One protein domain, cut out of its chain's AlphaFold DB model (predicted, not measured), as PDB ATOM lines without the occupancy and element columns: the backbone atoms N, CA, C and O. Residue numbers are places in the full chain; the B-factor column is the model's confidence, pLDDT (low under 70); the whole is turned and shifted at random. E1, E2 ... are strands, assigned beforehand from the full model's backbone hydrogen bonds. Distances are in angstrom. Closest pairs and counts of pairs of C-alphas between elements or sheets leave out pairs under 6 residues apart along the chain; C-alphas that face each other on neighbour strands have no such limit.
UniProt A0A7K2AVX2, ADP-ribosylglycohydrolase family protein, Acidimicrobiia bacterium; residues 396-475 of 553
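What this domain is: This is residues 396 to 475 of the 553 residues of the protein "ADP-ribosylglycohydrolase family protein" of Acidimicrobiia bacterium (UniProt A0A7K2AVX2). Little here is regular structure: a small, strongly twisted sheet folds back on itself, E1 and E2 facing E4 and E5, with E3 as the hinge. Unnamed residues 396 to 403 and 467 to 475 lie at one end of the long axis, loop 430 to 442 at the other. The printed part has 80 residues, of which 26 are in the five named strands, under half; the class is all strand, and E1 E2 E3 E4 E5 make an antiparallel meander, each strand the neighbour of the one before; the whole is compact, with a radius of gyration of the C-alphas of 12.6 A, and spans 39 by 25 by 19 A.

How they stand to each other: Start at E1, residues 412 to 415; within hydrogen-bond range, its N 413 is 2.9 A from O 420 of E2, residues 418 to 421. Likewise N 421 is 2.8 A from O 425 of E3, residues 425 to 429; N 428 is 2.8 A from O 448 of E4, residues 443 to 449; N 445 is 2.9 A from O 457 of E5, residues 454 to 459. Each neighbour pair is a hairpin. The closest C-alphas of edge strands E1 and E5, Leu 412 and Arg 459, are 6.3 A apart.

Where its parts are: Find C-alpha 412 at (34.815, -1.420, -42.604), where E1 begins; E4 runs 18.3 A, and E5 runs 15.2 A to C-alpha 459 at (30.911, 1.801, -38.834).

The domain as a whole: The printed part has no cut; the link E3 to E4 is long, and its residues 431 to 433 have pLDDT under 70.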
ATOM      1  N   TYR A 396      48.156 -10.515 -46.948       92.25
ATOM      2  CA  TYR A 396      48.290  -9.155 -46.438       92.25
ATOM      3  C   TYR A 396      48.329  -8.149 -47.596       92.25
ATOM      4  O   TYR A 396      48.718  -8.509 -48.712       92.25
ATOM      5  N   PRO A 397      47.927  -6.883 -47.382       90.38
ATOM      6  CA  PRO A 397      48.218  -5.820 -48.337       90.38
ATOM      7  C   PRO A 397      49.727  -5.601 -48.484       90.38
ATOM      8  O   PRO A 397      50.499  -5.887 -47.567       90.38
ATOM      9  N   ASP A 398      50.147  -5.012 -49.603       88.00
ATOM     10  CA  ASP A 398      51.535  -4.577 -49.770       88.00
ATOM     11  C   ASP A 398      51.871  -3.499 -48.723       88.00
ATOM     12  O   ASP A 398      51.266  -2.424 -48.697       88.00
ATOM     13  N   ILE A 399      52.855  -3.777 -47.858       85.94
ATOM     14  CA  ILE A 399      53.304  -2.879 -46.781       85.94
ATOM     15  C   ILE A 399      53.680  -1.486 -47.314       85.94
ATOM     16  O   ILE A 399      53.530  -0.494 -46.597       85.94
ATOM     17  N   LEU A 400      54.175  -1.385 -48.551       84.19
ATOM     18  CA  LEU A 400      54.608  -0.119 -49.143       84.19
ATOM     19  C   LEU A 400      53.435   0.793 -49.510       84.19
ATOM     20  O   LEU A 400      53.592   2.017 -49.504       84.19
ATOM     21  N   THR A 401      52.273   0.219 -49.829       85.69
ATOM     22  CA  THR A 401      51.061   0.964 -50.200       85.69
ATOM     23  C   THR A 401      50.020   0.997 -49.087       85.69
ATOM     24  O   THR A 401      49.174   1.895 -49.065       85.69
ATOM     25  N   TRP A 402      50.103   0.062 -48.141       88.94
ATOM     26  CA  TRP A 402      49.190  -0.073 -47.018       88.94
ATOM     27  C   TRP A 402      49.102   1.203 -46.180       88.94
ATOM     28  O   TRP A 402      50.097   1.779 -45.731       88.94
ATOM     29  N   THR A 403      47.869   1.625 -45.900       89.19
ATOM     30  CA  THR A 403      47.587   2.708 -44.957       89.19
ATOM     31  C   THR A 403      46.486   2.321 -43.981       89.19
ATOM     32  O   THR A 403      45.305   2.270 -44.347       89.19
ATOM     33  N   ALA A 404      46.857   2.200 -42.704       90.38
ATOM     34  CA  ALA A 404      45.930   1.916 -41.615       90.38
ATOM     35  C   ALA A 404      44.759   2.931 -41.540       90.38
ATOM     36  O   ALA A 404      44.930   4.134 -41.821       90.38
ATOM     37  N   PRO A 405      43.551   2.486 -41.142       89.75
ATOM     38  CA  PRO A 405      42.428   3.379 -40.871       89.75
ATOM     39  C   PRO A 405      42.776   4.419 -39.799       89.75
ATOM     40  O   PRO A 405      43.285   4.094 -38.732       89.75
ATOM     41  N   GLN A 406      42.483   5.696 -40.071       85.06
ATOM     42  CA  GLN A 406      42.753   6.785 -39.115       85.06
ATOM     43  C   GLN A 406      41.699   6.855 -38.001       85.06
ATOM     44  O   GLN A 406      41.961   7.368 -36.915       85.06
ATOM     45  N   ALA A 407      40.499   6.343 -38.272       89.44
ATOM     46  CA  ALA A 407      39.426   6.192 -37.307       89.44
ATOM     47  C   ALA A 407      38.886   4.761 -37.375       89.44
ATOM     48  O   ALA A 407      38.746   4.211 -38.463       89.44
ATOM     49  N   GLN A 408      38.493   4.204 -36.225       90.50
ATOM     50  CA  GLN A 408      37.877   2.868 -36.136       90.50
ATOM     51  C   GLN A 408      36.683   2.709 -37.090       90.50
ATOM     52  O   GLN A 408      36.491   1.658 -37.680       90.50
ATOM     53  N   ALA A 409      35.907   3.786 -37.265       91.38
ATOM     54  CA  ALA A 409      34.723   3.817 -38.123       91.38
ATOM     55  C   ALA A 409      35.020   3.754 -39.631       91.38
ATOM     56  O   ALA A 409      34.084   3.677 -40.420       91.38
ATOM     57  N   ASP A 410      36.297   3.837 -40.010       91.75
ATOM     58  CA  ASP A 410      36.765   3.823 -41.393       91.75
ATOM     59  C   ASP A 410      37.459   2.484 -41.737       91.75
ATOM     60  O   ASP A 410      38.113   2.394 -42.771       91.75
ATOM     61  N   ALA A 411      37.372   1.473 -40.861       94.19
ATOM     62  CA  ALA A 411      37.971   0.155 -41.074       94.19
ATOM     63  C   ALA A 411      37.090  -0.783 -41.910       94.19
ATOM     64  O   ALA A 411      37.620  -1.553 -42.701       94.19
ATOM     65  N   LEU A 412      35.764  -0.715 -41.742       94.81
ATOM     66  CA  LEU A 412      34.815  -1.420 -42.604       94.81
ATOM     67  C   LEU A 412      34.530  -0.559 -43.837       94.81
ATOM     68  O   LEU A 412      34.113   0.596 -43.707       94.81
ATOM     69  N   VAL A 413      34.751  -1.125 -45.016       93.94
ATOM     70  CA  VAL A 413      34.666  -0.431 -46.303       93.94
ATOM     71  C   VAL A 413      33.858  -1.236 -47.314       93.94
ATOM     72  O   VAL A 413      33.681  -2.446 -47.176       93.94
ATOM     73  N   GLN A 414      33.380  -0.539 -48.341       92.06
ATOM     74  CA  GLN A 414      32.815  -1.148 -49.537       92.06
ATOM     75  C   GLN A 414      33.960  -1.466 -50.511       92.06
ATOM     76  O   GLN A 414      34.648  -0.555 -50.982       92.06
ATOM     77  N   ALA A 415      34.174  -2.746 -50.802       87.38
ATOM     78  CA  ALA A 415      35.121  -3.228 -51.800       87.38
ATOM     79  C   ALA A 415      34.322  -3.852 -52.952       87.38
ATOM     80  O   ALA A 415      33.802  -4.956 -52.825       87.38
ATOM     81  N   GLU A 416      34.175  -3.106 -54.050       84.12
ATOM     82  CA  GLU A 416      33.285  -3.476 -55.162       84.12
ATOM     83  C   GLU A 416      31.857  -3.772 -54.653       84.12
ATOM     84  O   GLU A 416      31.256  -2.917 -53.998       84.12
ATOM     85  N   ASP A 417      31.330  -4.974 -54.894       84.19
ATOM     86  CA  ASP A 417      29.998  -5.411 -54.453       84.19
ATOM     87  C   ASP A 417      30.008  -6.112 -53.078       84.19
ATOM     88  O   ASP A 417      28.984  -6.638 -52.636       84.19
ATOM     89  N   ARG A 418      31.151  -6.134 -52.378       89.88
ATOM     90  CA  ARG A 418      31.333  -6.825 -51.093       89.88
ATOM     91  C   ARG A 418      31.794  -5.879 -49.985       89.88
ATOM     92  O   ARG A 418      32.235  -4.752 -50.220       89.88
ATOM     93  N   LEU A 419      31.678  -6.345 -48.745       93.06
ATOM     94  CA  LEU A 419      32.265  -5.674 -47.593       93.06
ATOM     95  C   LEU A 419      33.666  -6.200 -47.339       93.06
ATOM     96  O   LEU A 419      33.921  -7.395 -47.461       93.06
ATOM     97  N   ALA A 420      34.551  -5.310 -46.912       94.50
ATOM     98  CA  ALA A 420      35.884  -5.680 -46.484       94.50
ATOM     99  C   ALA A 420      36.283  -4.914 -45.228       94.50
ATOM    100  O   ALA A 420      35.858  -3.780 -44.994       94.50
ATOM    101  N   VAL A 421      37.131  -5.543 -44.427       94.81
ATOM    102  CA  VAL A 421      37.875  -4.876 -43.369       94.81
ATOM    103  C   VAL A 421      39.246  -4.548 -43.922       94.81
ATOM    104  O   VAL A 421      39.991  -5.431 -44.345       94.81
ATOM    105  N   GLU A 422      39.574  -3.263 -43.919       92.00
ATOM    106  CA  GLU A 422      40.871  -2.756 -44.352       92.00
ATOM    107  C   GLU A 422      41.999  -3.555 -43.682       92.00
ATOM    108  O   GLU A 422      42.096  -3.591 -42.457       92.00
ATOM    109  N   GLY A 423      42.846  -4.198 -44.487       91.50
ATOM    110  CA  GLY A 423      43.993  -4.983 -44.018       91.50
ATOM    111  C   GLY A 423      43.705  -6.441 -43.666       91.50
ATOM    112  O   GLY A 423      44.652  -7.214 -43.589       91.50
ATOM    113  N   LEU A 424      42.435  -6.824 -43.497       93.81
ATOM    114  CA  LEU A 424      42.024  -8.201 -43.179       93.81
ATOM    115  C   LEU A 424      41.194  -8.864 -44.291       93.81
ATOM    116  O   LEU A 424      40.929 -10.060 -44.219       93.81
ATOM    117  N   GLY A 425      40.805  -8.112 -45.322       93.31
ATOM    118  CA  GLY A 425      40.122  -8.644 -46.500       93.31
ATOM    119  C   GLY A 425      38.607  -8.684 -46.378       93.31
ATOM    120  O   GLY A 425      38.003  -7.938 -45.605       93.31
ATOM    121  N   GLU A 426      37.991  -9.520 -47.206       94.56
ATOM    122  CA  GLU A 426      36.540  -9.592 -47.334       94.56
ATOM    123  C   GLU A 426      35.862 -10.132 -46.070       94.56
ATOM    124  O   GLU A 426      36.400 -10.957 -45.319       94.56
ATOM    125  N   VAL A 427      34.647  -9.641 -45.830       95.00
ATOM    126  CA  VAL A 427      33.816 -10.056 -44.708       95.00
ATOM    127  C   VAL A 427      32.371 -10.268 -45.131       95.00
ATOM    128  O   VAL A 427      31.844  -9.619 -46.034       95.00
ATOM    129  N   THR A 428      31.701 -11.151 -44.404       94.06
ATOM    130  CA  THR A 428      30.258 -11.361 -44.478       94.06
ATOM    131  C   THR A 428      29.580 -10.712 -43.281       94.06
ATOM    132  O   THR A 428      30.110 -10.711 -42.168       94.06
ATOM    133  N   GLU A 429      28.404 -10.134 -43.494       90.31
ATOM    134  CA  GLU A 429      27.588  -9.628 -42.396       90.31
ATOM    135  C   GLU A 429      26.986 -10.803 -41.619       90.31
ATOM    136  O   GLU A 429      26.447 -11.738 -42.213       90.31
ATOM    137  N   LEU A 430      27.045 -10.748 -40.287       86.81
ATOM    138  CA  LEU A 430      26.209 -11.612 -39.456       86.81
ATOM    139  C   LEU A 430      24.823 -10.959 -39.315       86.81
ATOM    140  O   LEU A 430      24.708  -9.734 -39.362       86.81
ATOM    141  N   SER A 431      23.767 -11.774 -39.215       62.81
ATOM    142  CA  SER A 431      22.360 -11.344 -39.288       62.81
ATOM    143  C   SER A 431      22.021 -10.102 -38.440       62.81
ATOM    144  O   SER A 431      22.582  -9.884 -37.371       62.81
ATOM    145  N   ALA A 432      21.073  -9.311 -38.958       55.50
ATOM    146  CA  ALA A 432      20.924  -7.850 -38.896       55.50
ATOM    147  C   ALA A 432      20.719  -7.117 -37.542       55.50
ATOM    148  O   ALA A 432      19.982  -6.130 -37.502       55.50
ATOM    149  N   ASP A 433      21.419  -7.475 -36.469       63.31
ATOM    150  CA  ASP A 433      21.353  -6.727 -35.201       63.31
ATOM    151  C   ASP A 433      22.483  -5.690 -35.085       63.31
ATOM    152  O   ASP A 433      23.396  -5.781 -34.263       63.31
ATOM    153  N   MET A 434      22.430  -4.661 -35.942       81.12
ATOM    154  CA  MET A 434      23.278  -3.473 -35.797       81.12
ATOM    155  C   MET A 434      22.801  -2.598 -34.632       81.12
ATOM    156  O   MET A 434      21.649  -2.164 -34.593       81.12
ATOM    157  N   ALA A 435      23.716  -2.225 -33.736       83.12
ATOM    158  CA  ALA A 435      23.422  -1.310 -32.634       83.12
ATOM    159  C   ALA A 435      23.850   0.127 -32.979       83.12
ATOM    160  O   ALA A 435      25.044   0.430 -33.044       83.12
ATOM    161  N   TRP A 436      22.885   1.028 -33.193       86.31
ATOM    162  CA  TRP A 436      23.120   2.442 -33.534       86.31
ATOM    163  C   TRP A 436      23.275   3.337 -32.302       86.31
ATOM    164  O   TRP A 436      22.566   3.169 -31.308       86.31
ATOM    165  N   THR A 437      24.153   4.347 -32.375       84.75
ATOM    166  CA  THR A 437      24.179   5.423 -31.368       84.75
ATOM    167  C   THR A 437      22.849   6.174 -31.332       84.75
ATOM    168  O   THR A 437      22.107   6.214 -32.312       84.75
ATOM    169  N   THR A 438      22.579   6.880 -30.229       80.75
ATOM    170  CA  THR A 438      21.395   7.748 -30.103       80.75
ATOM    171  C   THR A 438      21.315   8.810 -31.205       80.75
ATOM    172  O   THR A 438      20.223   9.124 -31.668       80.75
ATOM    173  N   SER A 439      22.460   9.342 -31.649       80.31
ATOM    174  CA  SER A 439      22.533  10.312 -32.750       80.31
ATOM    175  C   SER A 439      22.436   9.685 -34.145       80.31
ATOM    176  O   SER A 439      22.269  10.414 -35.113       80.31
ATOM    177  N   LYS A 440      22.528   8.351 -34.256       84.00
ATOM    178  CA  LYS A 440      22.604   7.579 -35.510       84.00
ATOM    179  C   LYS A 440      23.818   7.883 -36.404       84.00
ATOM    180  O   LYS A 440      23.838   7.485 -37.562       84.00
ATOM    181  N   ASP A 441      24.864   8.505 -35.860       87.88
ATOM    182  CA  ASP A 441      26.103   8.786 -36.606       87.88
ATOM    183  C   ASP A 441      27.008   7.558 -36.774       87.88
ATOM    184  O   ASP A 441      27.878   7.533 -37.647       87.88
ATOM    185  N   PHE A 442      26.854   6.552 -35.907       92.25
ATOM    186  CA  PHE A 442      27.649   5.326 -35.931       92.25
ATOM    187  C   PHE A 442      26.813   4.112 -35.528       92.25
ATOM    188  O   PHE A 442      25.903   4.230 -34.703       92.25
ATOM    189  N   ALA A 443      27.193   2.950 -36.050       91.69
ATOM    190  CA  ALA A 443      26.697   1.647 -35.626       91.69
ATOM    191  C   ALA A 443      27.841   0.722 -35.220       91.69
ATOM    192  O   ALA A 443      28.980   0.913 -35.646       91.69
ATOM    193  N   TRP A 444      27.513  -0.295 -34.432       92.88
ATOM    194  CA  TRP A 444      28.354  -1.462 -34.211       92.88
ATOM    195  C   TRP A 444      27.720  -2.648 -34.919       92.88
ATOM    196  O   TRP A 444      26.526  -2.897 -34.751       92.88
ATOM    197  N   GLN A 445      28.520  -3.330 -35.731       92.56
ATOM    198  CA  GLN A 445      28.086  -4.422 -36.586       92.56
ATOM    199  C   GLN A 445      29.014  -5.618 -36.400       92.56
ATOM    200  O   GLN A 445      30.237  -5.471 -36.442       92.56
ATOM    201  N   TRP A 446      28.418  -6.791 -36.209       94.75
ATOM    202  CA  TRP A 446      29.134  -8.054 -36.263       94.75
ATOM    203  C   TRP A 446      29.364  -8.460 -37.721       94.75
ATOM    204  O   TRP A 446      28.431  -8.502 -38.524       94.75
ATOM    205  N   VAL A 447      30.612  -8.765 -38.052       95.50
ATOM    206  CA  VAL A 447      31.018  -9.285 -39.361       95.50
ATOM    207  C   VAL A 447      31.902 -10.509 -39.171       95.50
ATOM    208  O   VAL A 447      32.533 -10.660 -38.126       95.50
ATOM    209  N   LYS A 448      31.974 -11.376 -40.177       96.44
ATOM    210  CA  LYS A 448      32.835 -12.556 -40.175       96.44
ATOM    211  C   LYS A 448      33.775 -12.526 -41.370       96.44
ATOM    212  O   LYS A 448      33.326 -12.449 -42.510       96.44
ATOM    213  N   THR A 449      35.070 -12.567 -41.088       96.50
ATOM    214  CA  THR A 449      36.143 -12.653 -42.091       96.50
ATOM    215  C   THR A 449      36.075 -13.964 -42.866       96.50
ATOM    216  O   THR A 449      35.572 -14.963 -42.347       96.50
ATOM    217  N   GLU A 450      36.616 -13.992 -44.085       94.56
ATOM    218  CA  GLU A 450      36.696 -15.231 -44.879       94.56
ATOM    219  C   GLU A 450      37.496 -16.332 -44.175       94.56
ATOM    220  O   GLU A 450      37.133 -17.509 -44.220       94.56
ATOM    221  N   PHE A 451      38.549 -15.956 -43.444       94.25
ATOM    222  CA  PHE A 451      39.311 -16.904 -42.638       94.25
ATOM    223  C   PHE A 451      38.578 -17.333 -41.361       94.25
ATOM    224  O   PHE A 451      39.027 -18.267 -40.706       94.25
ATOM    225  N   GLY A 452      37.417 -16.759 -41.037       96.31
ATOM    226  CA  GLY A 452      36.469 -17.299 -40.061       96.31
ATOM    227  C   GLY A 452      36.455 -16.628 -38.690       96.31
ATOM    228  O   GLY A 452      35.687 -17.076 -37.844       96.31
ATOM    229  N   GLN A 453      37.236 -15.568 -38.471       97.31
ATOM    230  CA  GLN A 453      37.155 -14.740 -37.266       97.31
ATOM    231  C   GLN A 453      35.956 -13.783 -37.332       97.31
ATOM    232  O   GLN A 453      35.767 -13.081 -38.331       97.31
ATOM    233  N   THR A 454      35.203 -13.708 -36.242       97.12
ATOM    234  CA  THR A 454      34.080 -12.804 -36.014       97.12
ATOM    235  C   THR A 454      34.562 -11.516 -35.335       97.12
ATOM    236  O   THR A 454      35.292 -11.543 -34.346       97.12
ATOM    237  N   LEU A 455      34.162 -10.359 -35.869       96.44
ATOM    238  CA  LEU A 455      34.621  -9.031 -35.455       96.44
ATOM    239  C   LEU A 455      33.428  -8.117 -35.158       96.44
ATOM    240  O   LEU A 455      32.499  -8.037 -35.960       96.44
ATOM    241  N   LEU A 456      33.476  -7.367 -34.052       95.50
ATOM    242  CA  LEU A 456      32.528  -6.282 -33.780       95.50
ATOM    243  C   LEU A 456      33.134  -4.950 -34.217       95.50
ATOM    244  O   LEU A 456      34.006  -4.410 -33.537       95.50
ATOM    245  N   ILE A 457      32.656  -4.395 -35.327       94.06
ATOM    246  CA  ILE A 457      33.256  -3.208 -35.937       94.06
ATOM    247  C   ILE A 457      32.339  -2.002 -35.801       94.06
ATOM    248  O   ILE A 457      31.137  -2.061 -36.066       94.06
ATOM    249  N   LYS A 458      32.927  -0.872 -35.403       93.75
ATOM    250  CA  LYS A 458      32.265   0.429 -35.485       93.75
ATOM    251  C   LYS A 458      32.231   0.867 -36.950       93.75
ATOM    252  O   LYS A 458      33.273   0.901 -37.587       93.75
ATOM    253  N   ARG A 459      31.077   1.288 -37.463       92.12
ATOM    254  CA  ARG A 459      30.911   1.801 -38.834       92.12
ATOM    255  C   ARG A 459      30.097   3.087 -38.886       92.12
ATOM    256  O   ARG A 459      29.410   3.445 -37.927       92.12
ATOM    257  N   ARG A 460      30.160   3.770 -40.027       91.25
ATOM    258  CA  ARG A 460      29.281   4.894 -40.392       91.25
ATOM    259  C   ARG A 460      28.014   4.384 -41.107       91.25
ATOM    260  O   ARG A 460      28.024   3.248 -41.589       91.25
ATOM    261  N   PRO A 461      26.948   5.206 -41.203       89.62
ATOM    262  CA  PRO A 461      25.802   4.953 -42.080       89.62
ATOM    263  C   PRO A 461      26.228   4.575 -43.492       89.62
ATOM    264  O   PRO A 461      25.948   3.469 -43.948       89.62
ATOM    265  N   GLU A 462      27.002   5.449 -44.122       91.25
ATOM    266  CA  GLU A 462      27.552   5.241 -45.454       91.25
ATOM    267  C   GLU A 462      28.992   4.746 -45.340       91.25
ATOM    268  O   GLU A 462      29.836   5.379 -44.692       91.25
ATOM    269  N   LEU A 463      29.263   3.591 -45.948       91.69
ATOM    270  CA  LEU A 463      30.603   3.026 -46.004       91.69
ATOM    271  C   LEU A 463      31.419   3.739 -47.077       91.69
ATOM    272  O   LEU A 463      30.919   4.088 -48.146       91.69
ATOM    273  N   ARG A 464      32.696   3.958 -46.777       91.38
ATOM    274  CA  ARG A 464      33.637   4.498 -47.755       91.38
ATOM    275  C   ARG A 464      34.090   3.385 -48.701       91.38
ATOM    276  O   ARG A 464      34.126   2.232 -48.271       91.38
ATOM    277  N   PRO A 465      34.471   3.714 -49.946       90.69
ATOM    278  CA  PRO A 465      35.161   2.753 -50.794       90.69
ATOM    279  C   PRO A 465      36.509   2.368 -50.170       90.69
ATOM    280  O   PRO A 465      37.132   3.189 -49.486       90.69
ATOM    281  N   SER A 466      36.957   1.138 -50.426       86.38
ATOM    282  CA  SER A 466      38.291   0.684 -50.026       86.38
ATOM    283  C   SER A 466      39.382   1.575 -50.624       86.38
ATOM    284  O   SER A 466      39.272   2.060 -51.757       86.38
ATOM    285  N   LYS A 467      40.443   1.832 -49.852       84.19
ATOM    286  CA  LYS A 467      41.559   2.659 -50.321       84.19
ATOM    287  C   LYS A 467      42.371   1.937 -51.392       84.19
ATOM    288  O   LYS A 467      42.748   0.776 -51.254       84.19
ATOM    289  N   THR A 468      42.744   2.677 -52.433       78.94
ATOM    290  CA  THR A 468      43.681   2.200 -53.455       78.94
ATOM    291  C   THR A 468      45.006   1.788 -52.808       78.94
ATOM    292  O   THR A 468      45.622   2.595 -52.116       78.94
ATOM    293  N   GLY A 469      45.439   0.543 -53.036       77.44
ATOM    294  CA  GLY A 469      46.671  -0.012 -52.457       77.44
ATOM    295  C   GLY A 469      46.500  -0.745 -51.121       77.44
ATOM    296  O   GLY A 469      47.479  -1.279 -50.611       77.44
ATOM    297  N   ASN A 470      45.281  -0.814 -50.574       83.31
ATOM    298  CA  ASN A 470      44.981  -1.611 -49.382       83.31
ATOM    299  C   ASN A 470      44.358  -2.988 -49.696       83.31
ATOM    300  O   ASN A 470      44.001  -3.726 -48.777       83.31
ATOM    301  N   ALA A 471      44.220  -3.337 -50.977       82.75
ATOM    302  CA  ALA A 471      43.777  -4.666 -51.382       82.75
ATOM    303  C   ALA A 471      44.773  -5.731 -50.902       82.75
ATOM    304  O   ALA A 471      45.985  -5.497 -50.907       82.75
ATOM    305  N   LEU A 472      44.258  -6.898 -50.507       85.69
ATOM    306  CA  LEU A 472      45.107  -8.034 -50.168       85.69
ATOM    307  C   LEU A 472      45.879  -8.492 -51.406       85.69
ATOM    308  O   LEU A 472      45.318  -8.603 -52.498       85.69
ATOM    309  N   VAL A 473      47.162  -8.782 -51.223       83.75
ATOM    310  CA  VAL A 473      47.968  -9.483 -52.221       83.75
ATOM    311  C   VAL A 473      47.769 -10.979 -52.008       83.75
ATOM    312  O   VAL A 473      47.618 -11.425 -50.870       83.75
ATOM    313  N   SER A 474      47.747 -11.764 -53.087       75.44
ATOM    314  CA  SER A 474      47.677 -13.222 -52.979       75.44
ATOM    315  C   SER A 474      48.787 -13.739 -52.066       75.44
ATOM    316  O   SER A 474      49.950 -13.373 -52.251       75.44
ATOM    317  N   ALA A 475      48.427 -14.594 -51.105       70.12
ATOM    318  CA  ALA A 475      49.410 -15.276 -50.276       70.12
ATOM    319  C   ALA A 475      50.469 -15.974 -51.154       70.12
ATOM    320  O   ALA A 475      50.136 -16.457 -52.248       70.12
TER     321      ALA A 475